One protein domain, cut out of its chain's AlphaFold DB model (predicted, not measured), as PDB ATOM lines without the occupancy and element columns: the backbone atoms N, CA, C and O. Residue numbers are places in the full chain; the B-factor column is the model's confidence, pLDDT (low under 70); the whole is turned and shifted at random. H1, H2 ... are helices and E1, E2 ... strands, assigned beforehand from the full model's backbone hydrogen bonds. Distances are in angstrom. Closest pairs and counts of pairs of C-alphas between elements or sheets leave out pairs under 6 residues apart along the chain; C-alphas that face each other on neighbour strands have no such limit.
ATOM      1  N   ARG A   9     244.108 238.089 135.992       78.06
ATOM      2  CA  ARG A   9     244.617 238.010 134.619       78.06
ATOM      3  C   ARG A   9     244.594 236.594 134.036       78.06
ATOM      4  O   ARG A   9     244.109 236.417 132.928       78.06
ATOM      5  N   ALA A  10     245.092 235.597 134.769       82.00
ATOM      6  CA  ALA A  10     245.130 234.220 134.271       82.00
ATOM      7  C   ALA A  10     243.714 233.649 134.115       82.00
ATOM      8  O   ALA A  10     243.447 232.889 133.192       82.00
ATOM      9  N   THR A  11     242.786 234.037 134.996       85.31
ATOM     10  CA  THR A  11     241.379 233.643 134.863       85.31
ATOM     11  C   THR A  11     240.712 234.308 133.664       85.31
ATOM     12  O   THR A  11     239.983 233.621 132.963       85.31
ATOM     13  N   ASN A  12     241.034 235.572 133.363       87.31
ATOM     14  CA  ASN A  12     240.533 236.248 132.162       87.31
ATOM     15  C   ASN A  12     241.015 235.561 130.875       87.31
ATOM     16  O   ASN A  12     240.219 235.323 129.979       87.31
ATOM     17  N   GLU A  13     242.296 235.181 130.803       89.94
ATOM     18  CA  GLU A  13     242.842 234.448 129.649       89.94
ATOM     19  C   GLU A  13     242.156 233.077 129.470       89.94
ATOM     20  O   GLU A  13     241.897 232.639 128.348       89.94
ATOM     21  N   LEU A  14     241.812 232.403 130.574       91.31
ATOM     22  CA  LEU A  14     241.026 231.169 130.528       91.31
ATOM     23  C   LEU A  14     239.574 231.423 130.090       91.31
ATOM     24  O   LEU A  14     239.032 230.618 129.337       91.31
ATOM     25  N   ASP A  15     238.950 232.518 130.527       90.62
ATOM     26  CA  ASP A  15     237.601 232.907 130.096       90.62
ATOM     27  C   ASP A  15     237.567 233.256 128.594       90.62
ATOM     28  O   ASP A  15     236.642 232.840 127.890       90.62
ATOM     29  N   ASP A  16     238.601 233.912 128.058       90.62
ATOM     30  CA  ASP A  16     238.738 234.158 126.615       90.62
ATOM     31  C   ASP A  16     238.806 232.840 125.823       90.62
ATOM     32  O   ASP A  16     238.116 232.683 124.809       90.62
ATOM     33  N   LEU A  17     239.558 231.845 126.316       91.44
ATOM     34  CA  LEU A  17     239.559 230.500 125.729       91.44
ATOM     35  C   LEU A  17     238.169 229.854 125.786       91.44
ATOM     36  O   LEU A  17     237.764 229.210 124.818       91.44
ATOM     37  N   MET A  18     237.415 230.032 126.875       92.19
ATOM     38  CA  MET A  18     236.044 229.519 126.965       92.19
ATOM     39  C   MET A  18     235.145 230.132 125.910       92.19
ATOM     40  O   MET A  18     234.450 229.386 125.221       92.19
ATOM     41  N   ARG A  19     235.199 231.447 125.707       90.94
ATOM     42  CA  ARG A  19     234.393 232.114 124.676       90.94
ATOM     43  C   ARG A  19     234.713 231.590 123.279       90.94
ATOM     44  O   ARG A  19     233.796 231.251 122.535       90.94
ATOM     45  N   VAL A  20     235.995 231.430 122.950       92.00
ATOM     46  CA  VAL A  20     236.418 230.855 121.662       92.00
ATOM     47  C   VAL A  20     235.899 229.425 121.491       92.00
ATOM     48  O   VAL A  20     235.369 229.088 120.433       92.00
ATOM     49  N   PHE A  21     235.994 228.586 122.525       93.69
ATOM     50  CA  PHE A  21     235.528 227.201 122.454       93.69
ATOM     51  C   PHE A  21     234.010 227.104 122.280       93.69
ATOM     52  O   PHE A  21     233.567 226.322 121.446       93.69
ATOM     53  N   HIS A  22     233.218 227.930 122.973       92.31
ATOM     54  CA  HIS A  22     231.759 227.948 122.796       92.31
ATOM     55  C   HIS A  22     231.373 228.326 121.362       92.31
ATOM     56  O   HIS A  22     230.539 227.653 120.757       92.31
ATOM     57  N   VAL A  23     232.038 229.333 120.779       93.00
ATOM     58  CA  VAL A  23     231.821 229.732 119.378       93.00
ATOM     59  C   VAL A  23     232.145 228.584 118.416       93.00
ATOM     60  O   VAL A  23     231.357 228.292 117.519       93.00
ATOM     61  N   LEU A  24     233.278 227.897 118.601       94.56
ATOM     62  CA  LEU A  24     233.687 226.778 117.738       94.56
ATOM     63  C   LEU A  24     232.808 225.525 117.891       94.56
ATOM     64  O   LEU A  24     232.744 224.700 116.968       94.56
ATOM     65  N   ASP A  25     232.165 225.376 119.048       94.69
ATOM     66  CA  ASP A  25     231.249 224.283 119.396       94.69
ATOM     67  C   ASP A  25     229.777 224.618 119.088       94.69
ATOM     68  O   ASP A  25     228.894 223.793 119.315       94.69
ATOM     69  N   GLY A  26     229.493 225.824 118.577       92.69
ATOM     70  CA  GLY A  26     228.135 226.286 118.271       92.69
ATOM     71  C   GLY A  26     227.230 226.427 119.500       92.69
ATOM     72  O   GLY A  26     226.007 226.432 119.360       92.69
ATOM     73  N   GLN A  27     227.811 226.506 120.697       87.69
ATOM     74  CA  GLN A  27     227.079 226.706 121.942       87.69
ATOM     75  C   GLN A  27     226.754 228.195 122.140       87.69
ATOM     76  O   GLN A  27     227.486 229.056 121.638       87.69
ATOM     77  N   PRO A  28     225.675 228.531 122.875       80.75
ATOM     78  CA  PRO A  28     225.447 229.905 123.318       80.75
ATOM     79  C   PRO A  28     226.657 230.427 124.109       80.75
ATOM     80  O   PRO A  28     227.433 229.639 124.654       80.75
ATOM     81  N   GLU A  29     226.833 231.751 124.156       67.69
ATOM     82  CA  GLU A  29     227.971 232.355 124.858       67.69
ATOM     83  C   GLU A  29     228.041 231.854 126.308       67.69
ATOM     84  O   GLU A  29     227.019 231.750 126.993       67.69
ATOM     85  N   ALA A  30     229.256 231.510 126.745       66.38
ATOM     86  CA  ALA A  30     229.519 230.999 128.082       66.38
ATOM     87  C   ALA A  30     228.914 231.941 129.133       66.38
ATOM     88  O   ALA A  30     229.190 233.141 129.117       66.38
ATOM     89  N   ASP A  31     228.116 231.416 130.064       66.00
ATOM     90  CA  ASP A  31     227.598 232.237 131.157       66.00
ATOM     91  C   ASP A  31     228.756 232.699 132.058       66.00
ATOM     92  O   ASP A  31     229.278 231.942 132.883       66.00
ATOM     93  N   HIS A  32     229.140 233.969 131.915       62.22
ATOM     94  CA  HIS A  32     230.206 234.610 132.685       62.22
ATOM     95  C   HIS A  32     229.969 234.566 134.207       62.22
ATOM     96  O   HIS A  32     230.916 234.732 134.978       62.22
ATOM     97  N   ARG A  33     228.732 234.317 134.670       60.91
ATOM     98  CA  ARG A  33     228.406 234.179 136.103       60.91
ATOM     99  C   ARG A  33     229.102 232.982 136.754       60.91
ATOM    100  O   ARG A  33     229.363 233.024 137.952       60.91
ATOM    101  N   ASN A  34     229.450 231.964 135.966       67.94
ATOM    102  CA  ASN A  34     230.190 230.775 136.395       67.94
ATOM    103  C   ASN A  34     231.557 230.672 135.696       67.94
ATOM    104  O   ASN A  34     232.003 229.579 135.346       67.94
ATOM    105  N   GLY A  35     232.214 231.817 135.482       84.56
ATOM    106  CA  GLY A  35     233.517 231.896 134.824       84.56
ATOM    107  C   GLY A  35     234.642 231.156 135.557       84.56
ATOM    108  O   GLY A  35     234.500 230.641 136.675       84.56
ATOM    109  N   MET A  36     235.816 231.140 134.937       89.62
ATOM    110  CA  MET A  36     236.957 230.331 135.376       89.62
ATOM    111  C   MET A  36     237.452 230.705 136.778       89.62
ATOM    112  O   MET A  36     237.892 229.836 137.536       89.62
ATOM    113  N   HIS A  37     237.315 231.976 137.171       89.19
ATOM    114  CA  HIS A  37     237.599 232.416 138.536       89.19
ATOM    115  C   HIS A  37     236.701 231.727 139.575       89.19
ATOM    116  O   HIS A  37     237.204 231.232 140.586       89.19
ATOM    117  N   ALA A  38     235.388 231.657 139.331       89.50
ATOM    118  CA  ALA A  38     234.441 231.023 140.247       89.50
ATOM    119  C   ALA A  38     234.729 229.520 140.383       89.50
ATOM    120  O   ALA A  38     234.798 229.006 141.502       89.50
ATOM    121  N   LEU A  39     235.003 228.847 139.261       91.31
ATOM    122  CA  LEU A  39     235.381 227.433 139.223       91.31
ATOM    123  C   LEU A  39     236.641 227.147 140.061       91.31
ATOM    124  O   LEU A  39     236.646 226.251 140.910       91.31
ATOM    125  N   ILE A  40     237.710 227.923 139.852       90.56
ATOM    126  CA  ILE A  40     238.978 227.751 140.576       90.56
ATOM    127  C   ILE A  40     238.814 228.107 142.057       90.56
ATOM    128  O   ILE A  40     239.338 227.393 142.916       90.56
ATOM    129  N   SER A  41     238.095 229.188 142.375       90.00
ATOM    130  CA  SER A  41     237.857 229.600 143.762       90.00
ATOM    131  C   SER A  41     237.071 228.531 144.517       90.00
ATOM    132  O   SER A  41     237.504 228.117 145.591       90.00
ATOM    133  N   GLY A  42     235.979 228.015 143.941       92.31
ATOM    134  CA  GLY A  42     235.165 226.952 144.539       92.31
ATOM    135  C   GLY A  42     235.984 225.699 144.849       92.31
ATOM    136  O   GLY A  42     236.028 225.241 145.990       92.31
ATOM    137  N   ALA A  43     236.751 225.212 143.872       92.44
ATOM    138  CA  ALA A  43     237.625 224.061 144.078       92.44
ATOM    139  C   ALA A  43     238.698 224.310 145.159       92.44
ATOM    140  O   ALA A  43     239.011 223.414 145.945       92.44
ATOM    141  N   ARG A  44     239.245 225.530 145.256       88.69
ATOM    142  CA  ARG A  44     240.193 225.898 146.323       88.69
ATOM    143  C   ARG A  44     239.538 225.953 147.701       88.69
ATOM    144  O   ARG A  44     240.169 225.509 148.661       88.69
ATOM    145  N   HIS A  45     238.306 226.451 147.811       92.00
ATOM    146  CA  HIS A  45     237.547 226.434 149.067       92.00
ATOM    147  C   HIS A  45     237.333 225.002 149.571       92.00
ATOM    148  O   HIS A  45     237.497 224.732 150.760       92.00
ATOM    149  N   GLU A  46     237.103 224.064 148.655       94.75
ATOM    150  CA  GLU A  46     237.001 222.626 148.935       94.75
ATOM    151  C   GLU A  46     238.366 221.930 149.111       94.75
ATOM    152  O   GLU A  46     238.443 220.708 149.218       94.75
ATOM    153  N   ARG A  47     239.470 222.690 149.145       92.06
ATOM    154  CA  ARG A  47     240.855 222.191 149.255       92.06
ATOM    155  C   ARG A  47     241.267 221.225 148.136       92.06
ATOM    156  O   ARG A  47     242.243 220.484 148.294       92.06
ATOM    157  N   ARG A  48     240.586 221.258 146.988       94.12
ATOM    158  CA  ARG A  48     240.978 220.515 145.786       94.12
ATOM    159  C   ARG A  48     242.186 221.166 145.114       94.12
ATOM    160  O   ARG A  48     242.549 222.316 145.382       94.12
ATOM    161  N   ARG A  49     242.854 220.391 144.257       92.75
ATOM    162  CA  ARG A  49     243.989 220.845 143.428       92.75
ATOM    163  C   ARG A  49     243.724 220.787 141.933       92.75
ATOM    164  O   ARG A  49     244.639 220.960 141.132       92.75
ATOM    165  N   GLU A  50     242.481 220.523 141.587       95.25
ATOM    166  CA  GLU A  50     242.025 220.393 140.223       95.25
ATOM    167  C   GLU A  50     240.566 220.818 140.129       95.25
ATOM    168  O   GLU A  50     239.811 220.760 141.107       95.25
ATOM    169  N   ALA A  51     240.205 221.288 138.948       94.88
ATOM    170  CA  ALA A  51     238.857 221.662 138.579       94.88
ATOM    171  C   ALA A  51     238.695 221.442 137.079       94.88
ATOM    172  O   ALA A  51     239.664 221.515 136.326       94.88
ATOM    173  N   GLU A  52     237.477 221.200 136.628       94.62
ATOM    174  CA  GLU A  52     237.215 220.991 135.214       94.62
ATOM    175  C   GLU A  52     235.872 221.569 134.800       94.62
ATOM    176  O   GLU A  52     234.991 221.803 135.625       94.62
ATOM    177  N   ASN A  53     235.737 221.779 133.498       91.81
ATOM    178  CA  ASN A  53     234.479 222.084 132.839       91.81
ATOM    179  C   ASN A  53     234.344 221.222 131.566       91.81
ATOM    180  O   ASN A  53     235.006 220.186 131.427       91.81
ATOM    181  N   ALA A  54     233.477 221.630 130.638       91.81
ATOM    182  CA  ALA A  54     233.257 220.920 129.378       91.81
ATOM    183  C   ALA A  54     234.503 220.867 128.467       91.81
ATOM    184  O   ALA A  54     234.669 219.912 127.710       91.81
ATOM    185  N   TYR A  55     235.396 221.856 128.556       93.69
ATOM    186  CA  TYR A  55     236.473 222.077 127.584       93.69
ATOM    187  C   TYR A  55     237.878 221.905 128.156       93.69
ATOM    188  O   TYR A  55     238.787 221.510 127.424       93.69
ATOM    189  N   LEU A  56     238.067 222.171 129.448       94.00
ATOM    190  CA  LEU A  56     239.362 222.159 130.116       94.00
ATOM    191  C   LEU A  56     239.332 221.328 131.394       94.00
ATOM    192  O   LEU A  56     238.382 221.372 132.174       94.00
ATOM    193  N   HIS A  57     240.442 220.639 131.631       95.62
ATOM    194  CA  HIS A  57     240.837 220.137 132.938       95.62
ATOM    195  C   HIS A  57     242.013 220.973 133.453       95.62
ATOM    196  O   HIS A  57     243.052 221.074 132.797       95.62
ATOM    197  N   LEU A  58     241.849 221.581 134.623       94.62
ATOM    198  CA  LEU A  58     242.848 222.408 135.284       94.62
ATOM    199  C   LEU A  58     243.426 221.672 136.483       94.62
ATOM    200  O   LEU A  58     242.684 221.149 137.308       94.62
ATOM    201  N   ARG A  59     244.749 221.719 136.641       94.25
ATOM    202  CA  ARG A  59     245.446 221.179 137.811       94.25
ATOM    203  C   ARG A  59     246.514 222.143 138.289       94.25
ATOM    204  O   ARG A  59     247.319 222.593 137.483       94.25
ATOM    205  N   TRP A  60     246.570 222.420 139.589       92.56
ATOM    206  CA  TRP A  60     247.599 223.272 140.189       92.56
ATOM    207  C   TRP A  60     248.431 222.554 141.249       92.56
ATOM    208  O   TRP A  60     248.011 221.599 141.908       92.56
ATOM    209  N   PHE A  61     249.657 223.033 141.414       88.62
ATOM    210  CA  PHE A  61     250.702 222.402 142.205       88.62
ATOM    211  C   PHE A  61     251.156 223.312 143.353       88.62
ATOM    212  O   PHE A  61     250.911 224.514 143.375       88.62
ATOM    213  N   LYS A  62     251.834 222.731 144.351       84.69
ATOM    214  CA  LYS A  62     252.302 223.472 145.540       84.69
ATOM    215  C   LYS A  62     253.411 224.486 145.241       84.69
ATOM    216  O   LYS A  62     253.556 225.443 145.988       84.69
ATOM    217  N   ASN A  63     254.158 224.297 144.151       85.19
ATOM    218  CA  ASN A  63     255.103 225.289 143.614       85.19
ATOM    219  C   ASN A  63     254.382 226.451 142.898       85.19
ATOM    220  O   ASN A  63     255.009 227.281 142.246       85.19
ATOM    221  N   GLY A  64     253.054 226.465 142.997       80.44
ATOM    222  CA  GLY A  64     252.149 227.414 142.404       80.44
ATOM    223  C   GLY A  64     251.713 227.020 140.993       80.44
ATOM    224  O   GLY A  64     250.550 227.244 140.690       80.44
ATOM    225  N   ASN A  65     252.560 226.391 140.172       85.31
ATOM    226  CA  ASN A  65     252.266 226.112 138.758       85.31
ATOM    227  C   ASN A  65     250.873 225.522 138.502       85.31
ATOM    228  O   ASN A  65     250.364 224.736 139.302       85.31
ATOM    229  N   GLY A  66     250.279 225.876 137.360       89.44
ATOM    230  CA  GLY A  66     248.996 225.358 136.895       89.44
ATOM    231  C   GLY A  66     249.105 224.819 135.474       89.44
ATOM    232  O   GLY A  66     249.706 225.461 134.620       89.44
ATOM    233  N   HIS A  67     248.541 223.643 135.221       92.94
ATOM    234  CA  HIS A  67     248.407 223.063 133.889       92.94
ATOM    235  C   HIS A  67     246.942 223.097 133.460       92.94
ATOM    236  O   HIS A  67     246.058 222.776 134.256       92.94
ATOM    237  N   ALA A  68     246.713 223.439 132.194       93.06
ATOM    238  CA  ALA A  68     245.421 223.348 131.535       93.06
ATOM    239  C   ALA A  68     245.502 222.306 130.415       93.06
ATOM    240  O   ALA A  68     246.375 222.383 129.552       93.06
ATOM    241  N   THR A  69     244.597 221.335 130.440       95.50
ATOM    242  CA  THR A  69     244.503 220.270 129.439       95.50
ATOM    243  C   THR A  69     243.186 220.404 128.690       95.50
ATOM    244  O   THR A  69     242.126 220.415 129.313       95.50
ATOM    245  N   PHE A  70     243.243 220.469 127.360       95.75
ATOM    246  CA  PHE A  70     242.052 220.481 126.510       95.75
ATOM    247  C   PHE A  70     241.364 219.113 126.486       95.75
ATOM    248  O   PHE A  70     242.018 218.086 126.305       95.75
ATOM    249  N   LYS A  71     240.037 219.107 126.640       96.56
ATOM    250  CA  LYS A  71     239.180 217.907 126.606       96.56
ATOM    251  C   LYS A  71     238.568 217.652 125.223       96.56
ATOM    252  O   LYS A  71     238.143 216.536 124.945       96.56
TER     253      LYS A  71
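Overview. This is residues 9 to 71 of the 97 residues of the protein "DUF4942 domain-containing protein" of Monosporascus sp. 5C6A (UniProt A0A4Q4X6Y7). A small meander sheet of three strands has the short helix H2 over one face, on the side of edge strand E1, while the longer helix H1 meets H2 at a steep angle and only grazes the sheet. The link after H1, at Gly 26, and the turn between E2 and E3, at Asn 63, make the far ends of an elongated outline. The printed part has 63 residues, with H1, H2, E1, E2 and E3 in that order; the sheet runs E1, E2, E3, all antiparallel, and the class is mixed, helices and strands. It is compact, with a radius of gyration of the C-alphas of 11.8 A, and spans 36 by 21 by 20 A.

Arrangement. E1, residues 50 to 52, E2, residues 56 to 60, and E3, residues 66 to 70, form a meander, each strand the antiparallel neighbour of the one before. In the hairpin E1 and E2, N 58 and O 51 are 2.8 A apart, within hydrogen-bond range. In the hairpin E2 and E3, N 57 and O 69 are 2.9 A apart, also within range. H2, residues 36 to 45, is on one face of the sheet, making two layers, a helix layer and a sheet. It lies over E1 at a height over the sheet of 8.0 A, on a local plane fitted to just 6 C-alphas, and runs slantwise to the strands, at 38 degrees to E1 on the local plane; the closest C-alphas, of Ala 43 and Ala 51, are 6.1 A apart. H1, residues 9 to 24, touches H2 with its residues 11 to 15 alone, at a steep tilt of 56 degrees, opposite ways; the closest C-alphas, of Thr 11 and His 37, are 5.4 A apart. H1 is only just on the sheet, with 5 pairs of C-alphas within 10 A, and only grazes it with residues 14 to 21. Every O i to N i+4 pair is within hydrogen-bond range in H1 and H2.

Along the chain. E2 is 13.1 A long, E3 13.4 A and E1 7.0 A; H1 is 23.0 A and H2 14.2 A. H1 begins at C-alpha 9 (244.617, 238.010, 134.619), and E3 ends at C-alpha 70 (242.052, 220.481, 126.510).

Size, cuts and confidence. The two C-alphas farthest apart, of Gly 26 and Asn 63, are 37.0 A apart. The printed part has no cut; the link H1 to H2 is long, with 11 residues, and the other links are tight. Mean pLDDT of the printed part is 88.4, with residues 29 to 34 under 70.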